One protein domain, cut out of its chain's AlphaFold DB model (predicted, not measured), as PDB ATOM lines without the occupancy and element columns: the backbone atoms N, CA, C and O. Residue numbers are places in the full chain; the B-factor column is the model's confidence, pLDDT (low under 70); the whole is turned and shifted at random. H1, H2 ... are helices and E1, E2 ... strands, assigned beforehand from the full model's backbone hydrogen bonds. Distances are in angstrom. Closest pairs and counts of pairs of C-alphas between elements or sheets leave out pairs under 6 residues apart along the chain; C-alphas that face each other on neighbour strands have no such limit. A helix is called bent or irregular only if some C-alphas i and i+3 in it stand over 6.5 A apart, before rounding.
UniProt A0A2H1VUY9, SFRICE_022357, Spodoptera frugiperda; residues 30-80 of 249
ATOM      1  N   ILE A  30      96.723  85.257  93.798       68.31
ATOM      2  CA  ILE A  30      98.043  85.469  94.384       68.31
ATOM      3  C   ILE A  30      99.074  85.337  93.266       68.31
ATOM      4  O   ILE A  30      99.062  84.354  92.521       68.31
ATOM      5  N   ASN A  31      99.970  86.319  93.148       69.12
ATOM      6  CA  ASN A  31     101.079  86.257  92.202       69.12
ATOM      7  C   ASN A  31     102.150  85.278  92.706       69.12
ATOM      8  O   ASN A  31     102.613  85.366  93.848       69.12
ATOM      9  N   MET A  32     102.585  84.378  91.830       63.56
ATOM     10  CA  MET A  32     103.545  83.334  92.174       63.56
ATOM     11  C   MET A  32     104.934  83.865  92.552       63.56
ATOM     12  O   MET A  32     105.585  83.295  93.423       63.56
ATOM     13  N   SER A  33     105.375  85.012  92.037       60.97
ATOM     14  CA  SER A  33     106.661  85.613  92.444       60.97
ATOM     15  C   SER A  33     106.753  85.936  93.945       60.97
ATOM     16  O   SER A  33     107.846  85.986  94.499       60.97
ATOM     17  N   THR A  34     105.611  86.091  94.622       62.09
ATOM     18  CA  THR A  34     105.532  86.391  96.064       62.09
ATOM     19  C   THR A  34     105.305  85.155  96.939       62.09
ATOM     20  O   THR A  34     105.243  85.255  98.164       62.09
ATOM     21  N   CYS A  35     105.178  83.973  96.330       66.38
ATOM     22  CA  CYS A  35     104.744  82.757  96.999       66.38
ATOM     23  C   CYS A  35     105.850  81.689  97.025       66.38
ATOM     24  O   CYS A  35     106.424  81.343  95.994       66.38
ATOM     25  N   LYS A  36     106.111  81.094  98.198       66.62
ATOM     26  CA  LYS A  36     107.097  80.003  98.356       66.62
ATOM     27  C   LYS A  36     106.715  78.726  97.591       66.62
ATOM     28  O   LYS A  36     107.593  77.973  97.182       66.62
ATOM     29  N   HIS A  37     105.423  78.528  97.310       68.44
ATOM     30  CA  HIS A  37     104.904  77.376  96.560       68.44
ATOM     31  C   HIS A  37     105.272  77.399  95.064       68.44
ATOM     32  O   HIS A  37     104.982  76.459  94.326       68.44
ATOM     33  N   THR A  38     105.937  78.455  94.604       62.28
ATOM     34  CA  THR A  38     106.464  78.568  93.242       62.28
ATOM     35  C   THR A  38     107.551  77.549  92.957       62.28
ATOM     36  O   THR A  38     107.535  76.924  91.900       62.28
ATOM     37  N   HIS A  39     108.422  77.297  93.938       64.19
ATOM     38  CA  HIS A  39     109.464  76.283  93.817       64.19
ATOM     39  C   HIS A  39     108.882  74.863  93.695       64.19
ATOM     40  O   HIS A  39     109.414  74.021  92.972       64.19
ATOM     41  N   PHE A  40     107.752  74.608  94.365       67.69
ATOM     42  CA  PHE A  40     107.057  73.323  94.302       67.69
ATOM     43  C   PHE A  40     106.571  73.015  92.879       67.69
ATOM     44  O   PHE A  40     106.835  71.931  92.361       67.69
ATOM     45  N   LEU A  41     105.925  73.978  92.214       64.12
ATOM     46  CA  LEU A  41     105.434  73.785  90.848       64.12
ATOM     47  C   LEU A  41     106.567  73.680  89.827       64.12
ATOM     48  O   LEU A  41     106.489  72.832  88.943       64.12
ATOM     49  N   THR A  42     107.636  74.470  89.958       64.00
ATOM     50  CA  THR A  42     108.793  74.365  89.052       64.00
ATOM     51  C   THR A  42     109.499  73.019  89.172       64.00
ATOM     52  O   THR A  42     109.882  72.435  88.162       64.00
ATOM     53  N   ASN A  43     109.637  72.493  90.394       65.94
ATOM     54  CA  ASN A  43     110.317  71.220  90.627       65.94
ATOM     55  C   ASN A  43     109.461  70.018  90.184       65.94
ATOM     56  O   ASN A  43     109.982  69.036  89.661       65.94
ATOM     57  N   TYR A  44     108.137  70.106  90.344       64.88
ATOM     58  CA  TYR A  44     107.220  69.041  89.936       64.88
ATOM     59  C   TYR A  44     106.973  69.016  88.421       64.88
ATOM     60  O   TYR A  44     106.957  67.947  87.816       64.88
ATOM     61  N   LEU A  45     106.803  70.184  87.794       61.66
ATOM     62  CA  LEU A  45     106.474  70.278  86.369       61.66
ATOM     63  C   LEU A  45     107.704  70.229  85.455       61.66
ATOM     64  O   LEU A  45     107.523  70.047  84.258       61.66
ATOM     65  N   LYS A  46     108.934  70.372  85.982       55.75
ATOM     66  CA  LYS A  46     110.193  70.402  85.199       55.75
ATOM     67  C   LYS A  46     110.149  71.354  83.988       55.75
ATOM     68  O   LYS A  46     110.845  71.138  83.000       55.75
ATOM     69  N   LEU A  47     109.319  72.392  84.047       55.34
ATOM     70  CA  LEU A  47     109.181  73.407  83.008       55.34
ATOM     71  C   LEU A  47     109.795  74.703  83.540       55.34
ATOM     72  O   LEU A  47     109.401  75.182  84.607       55.34
ATOM     73  N   GLU A  48     110.748  75.271  82.800       53.28
ATOM     74  CA  GLU A  48     111.257  76.629  83.031       53.28
ATOM     75  C   GLU A  48     110.168  77.637  82.647       53.28
ATOM     76  O   GLU A  48     110.142  78.203  81.559       53.28
ATOM     77  N   LEU A  49     109.184  77.800  83.527       57.34
ATOM     78  CA  LEU A  49     108.098  78.748  83.326       57.34
ATOM     79  C   LEU A  49     108.581  80.150  83.711       57.34
ATOM     80  O   LEU A  49     109.158  80.345  84.778       57.34
ATOM     81  N   GLU A  50     108.316  81.155  82.875       56.94
ATOM     82  CA  GLU A  50     108.555  82.559  83.220       56.94
ATOM     83  C   GLU A  50     107.550  83.024  84.294       56.94
ATOM     84  O   GLU A  50     106.490  83.589  84.023       56.94
ATOM     85  N   LEU A  51     107.897  82.786  85.560       57.22
ATOM     86  CA  LEU A  51     107.054  82.965  86.754       57.22
ATOM     87  C   LEU A  51     106.554  84.398  87.022       57.22
ATOM     88  O   LEU A  51     105.784  84.621  87.958       57.22
ATOM     89  N   LYS A  52     106.974  85.389  86.229       56.06
ATOM     90  CA  LYS A  52     106.684  86.814  86.468       56.06
ATOM     91  C   LYS A  52     105.230  87.212  86.172       56.06
ATOM     92  O   LYS A  52     104.801  88.266  86.632       56.06
ATOM     93  N   LYS A  53     104.460  86.382  85.455       59.81
ATOM     94  CA  LYS A  53     103.053  86.661  85.085       59.81
ATOM     95  C   LYS A  53     102.080  85.533  85.460       59.81
ATOM     96  O   LYS A  53     101.031  85.393  84.838       59.81
ATOM     97  N   MET A  54     102.425  84.715  86.457       69.44
ATOM     98  CA  MET A  54     101.608  83.570  86.873       69.44
ATOM     99  C   MET A  54     100.834  83.838  88.160       69.44
ATOM    100  O   MET A  54     101.362  84.398  89.124       69.44
ATOM    101  N   TYR A  55      99.586  83.376  88.175       75.38
ATOM    102  CA  TYR A  55      98.635  83.630  89.245       75.38
ATOM    103  C   TYR A  55      97.953  82.337  89.685       75.38
ATOM    104  O   TYR A  55      97.652  81.463  88.869       75.38
ATOM    105  N   ILE A  56      97.697  82.216  90.987       77.69
ATOM    106  CA  ILE A  56      96.979  81.084  91.580       77.69
ATOM    107  C   ILE A  56      95.869  81.612  92.489       77.69
ATOM    108  O   ILE A  56      96.059  82.580  93.222       77.69
ATOM    109  N   CYS A  57      94.692  80.986  92.453       82.19
ATOM    110  CA  CYS A  57      93.589  81.348  93.343       82.19
ATOM    111  C   CYS A  57      93.831  80.850  94.776       82.19
ATOM    112  O   CYS A  57      94.552  79.878  95.008       82.19
ATOM    113  N   ASN A  58      93.171  81.469  95.757       78.44
ATOM    114  CA  ASN A  58      93.328  81.105  97.171       78.44
ATOM    115  C   ASN A  58      93.032  79.627  97.474       78.44
ATOM    116  O   ASN A  58      93.672  79.035  98.347       78.44
ATOM    117  N   LEU A  59      92.084  79.016  96.757       78.94
ATOM    118  CA  LEU A  59      91.746  77.604  96.935       78.94
ATOM    119  C   LEU A  59      92.905  76.702  96.501       78.94
ATOM    120  O   LEU A  59      93.367  75.874  97.286       78.94
ATOM    121  N   CYS A  60      93.427  76.913  95.293       78.38
ATOM    122  CA  CYS A  60      94.578  76.170  94.784       78.38
ATOM    123  C   CYS A  60      95.829  76.426  95.630       78.38
ATOM    124  O   CYS A  60      96.548  75.485  95.951       78.38
ATOM    125  N   HIS A  61      96.037  77.657  96.100       81.81
ATOM    126  CA  HIS A  61      97.112  77.978  97.036       81.81
ATOM    127  C   HIS A  61      96.984  77.201  98.363       81.81
ATOM    128  O   HIS A  61      97.966  76.668  98.879       81.81
ATOM    129  N   SER A  62      95.767  77.074  98.900       79.62
ATOM    130  CA  SER A  62      95.504  76.291 100.117       79.62
ATOM    131  C   SER A  62      95.730  74.792  99.907       79.62
ATOM    132  O   SER A  62      96.206  74.116 100.816       79.62
ATOM    133  N   MET A  63      95.405  74.269  98.721       81.31
ATOM    134  CA  MET A  63      95.676  72.872  98.364       81.31
ATOM    135  C   MET A  63      97.176  72.598  98.263       81.31
ATOM    136  O   MET A  63      97.652  71.647  98.876       81.31
ATOM    137  N   LEU A  64      97.931  73.466  97.583       81.00
ATOM    138  CA  LEU A  64      99.391  73.349  97.494       81.00
ATOM    139  C   LEU A  64     100.040  73.351  98.882       81.00
ATOM    140  O   LEU A  64     100.873  72.497  99.171       81.00
ATOM    141  N   LYS A  65      99.571  74.223  99.782       79.31
ATOM    142  CA  LYS A  65     100.033  74.250 101.174       79.31
ATOM    143  C   LYS A  65      99.764  72.934 101.915       79.31
ATOM    144  O   LYS A  65     100.610  72.473 102.671       79.31
ATOM    145  N   LYS A  66      98.591  72.319 101.722       82.75
ATOM    146  CA  LYS A  66      98.273  71.019 102.341       82.75
ATOM    147  C   LYS A  66      99.183  69.906 101.820       82.75
ATOM    148  O   LYS A  66      99.626  69.083 102.613       82.75
ATOM    149  N   ILE A  67      99.470  69.903 100.518       83.81
ATOM    150  CA  ILE A  67     100.369  68.925  99.890       83.81
ATOM    151  C   ILE A  67     101.794  69.074 100.436       83.81
ATOM    152  O   ILE A  67     102.417  68.074 100.776       83.81
ATOM    153  N   GLU A  68     102.293  70.303 100.578       79.12
ATOM    154  CA  GLU A  68     103.620  70.562 101.148       79.12
ATOM    155  C   GLU A  68     103.716  70.110 102.611       79.12
ATOM    156  O   GLU A  68     104.661  69.418 102.979       79.12
ATOM    157  N   ILE A  69     102.704  70.423 103.430       80.69
ATOM    158  CA  ILE A  69     102.648  69.973 104.829       80.69
ATOM    159  C   ILE A  69     102.654  68.444 104.907       80.69
ATOM    160  O   ILE A  69     103.390  67.876 105.708       80.69
ATOM    161  N   PHE A  70     101.857  67.776 104.073       87.12
ATOM    162  CA  PHE A  70     101.820  66.318 104.034       87.12
ATOM    163  C   PHE A  70     103.169  65.727 103.603       87.12
ATOM    164  O   PHE A  70     103.658  64.792 104.228       87.12
ATOM    165  N   LYS A  71     103.807  66.302 102.577       83.12
ATOM    166  CA  LYS A  71     105.138  65.883 102.130       83.12
ATOM    167  C   LYS A  71     106.164  65.990 103.263       83.12
ATOM    168  O   LYS A  71     106.868  65.018 103.515       83.12
ATOM    169  N   GLN A  72     106.199  67.120 103.971       79.25
ATOM    170  CA  GLN A  72     107.105  67.312 105.106       79.25
ATOM    171  C   GLN A  72     106.850  66.274 106.207       79.25
ATOM    172  O   GLN A  72     107.789  65.679 106.719       79.25
ATOM    173  N   GLN A  73     105.584  65.988 106.523       86.56
ATOM    174  CA  GLN A  73     105.228  64.964 107.511       86.56
ATOM    175  C   GLN A  73     105.743  63.570 107.127       86.56
ATOM    176  O   GLN A  73     106.197  62.820 107.994       86.56
ATOM    177  N   VAL A  74     105.680  63.212 105.842       85.19
ATOM    178  CA  VAL A  74     106.202  61.935 105.338       85.19
ATOM    179  C   VAL A  74     107.729  61.901 105.415       85.19
ATOM    180  O   VAL A  74     108.283  60.898 105.857       85.19
ATOM    181  N   GLU A  75     108.405  62.984 105.032       82.00
ATOM    182  CA  GLU A  75     109.867  63.096 105.118       82.00
ATOM    183  C   GLU A  75     110.357  63.013 106.569       82.00
ATOM    184  O   GLU A  75     111.280  62.252 106.855       82.00
ATOM    185  N   ASP A  76     109.689  63.699 107.498       78.19
ATOM    186  CA  ASP A  76     110.000  63.651 108.929       78.19
ATOM    187  C   ASP A  76     109.781  62.240 109.498       78.19
ATOM    188  O   ASP A  76     110.620  61.715 110.230       78.19
ATOM    189  N   SER A  77     108.681  61.585 109.115       85.75
ATOM    190  CA  SER A  77     108.391  60.204 109.525       85.75
ATOM    191  C   SER A  77     109.436  59.225 108.984       85.75
ATOM    192  O   SER A  77     109.912  58.357 109.712       85.75
ATOM    193  N   MET A  78     109.841  59.383 107.722       85.69
ATOM    194  CA  MET A  78     110.883  58.570 107.097       85.69
ATOM    195  C   MET A  78     112.245  58.795 107.762       85.69
ATOM    196  O   MET A  78     112.962  57.838 108.043       85.69
ATOM    197  N   ALA A  79     112.597  60.045 108.067       80.00
ATOM    198  CA  ALA A  79     113.834  60.379 108.760       80.00
ATOM    199  C   ALA A  79     113.872  59.788 110.177       80.00
ATOM    200  O   ALA A  79     114.913  59.295 110.601       80.00
ATOM    201  N   LEU A  80     112.746  59.774 110.899       79.38
ATOM    202  CA  LEU A  80     112.647  59.109 112.201       79.38
ATOM    203  C   LEU A  80     112.860  57.596 112.087       79.38
ATOM    204  O   LEU A  80     113.600  57.031 112.888       79.38
TER     205      LEU A  80
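This is residues 30 to 80 of the 249 residues of the protein "SFRICE_022357" of Spodoptera frugiperda (UniProt A0A2H1VUY9). A small looped head, residues 30 to 57, sits at one end of a single long helix, H2, whose far part, residues 69 to 80, sticks out as a free arm. In the head the chain winds through the short helix H1 and a link back to the short strand E1, where residues 30 to 31 pair with residues 55 to 56 of E1, and E1 is joined to H2 by a tight link with 0 residues between them, the chain turning a corner there. The printed part has 51 residues with two named helices and one named strand, in the order H1, E1, H2; E1 pairs with no named strand, and the class is mostly helix. The whole is loose, with a radius of gyration of the C-alphas of 12.4 A, and elongated, spanning 40 by 23 by 15 A, with H2 making much of the length.

The printed part begins at Ile 30, whose C-alpha is at (98.043, 85.469, 94.384). H1 follows as residues 38 to 45, from Thr 38 to Leu 45, 8 residues and 10.8 A from first to last C-alpha; C-alpha 38 is at (106.464, 78.568, 93.242). Nine residues lie between H1 and E1, which is residues 55 to 57, from Tyr 55 to Cys 57. H2 begins at the next residue and is residues 58 to 80, from Asn 58 to Leu 80. With 23 residues it is the longest helix, and it measures 32.9 A from C-alpha 58 at (93.328, 81.105, 97.171) to C-alpha 80 at (112.647, 59.109, 112.201). Neither helix is bent or irregular.

H1 and H2 are near each other: no pair of their C-alphas is within 8 A, but 6 pairs are within 10 A. H1 and E1 are apart, with no C-alpha of the one within 8 A of the other, though they follow each other in the chain. E1 and H2 meet only through their link, with no residue between them. E1 pairs with no named strand, but a short pairing lies beside it: residues 30 to 31, too few to make a named strand, pair with residues 55 to 56 of E1, antiparallel. The backbones of H1 and H2 have every O i to N i+4 pair within hydrogen-bond range. Two stretches stand free, with no C-alpha 8 or more residues away along the chain within 10 A: residues 43 to 48, of which 43 to 45 belong to H1, and residues 69 to 80, which belong to H2.

The two C-alphas farthest apart are those of Lys 53 and Leu 80, at 39.8 A, while the first and last printed C-alphas, of Ile 30 and Leu 80, are 35.0 A apart. Without the stretches that stand free, the body is 33 residues spanning 24 by 16 by 13 A, with a radius of gyration of 8.9 A. The printed residues run from 30 to 80 without a cut. The link from H1 to E1 is short, the link from E1 to H2 is tight, and there is no long link. The mean pLDDT of the printed part is 72.0, and the model's confidence is low, under 70, in 25 residues, namely residues 30 to 54. The mean pLDDT is 64 in H1, 78 in E1 and 82 in H2.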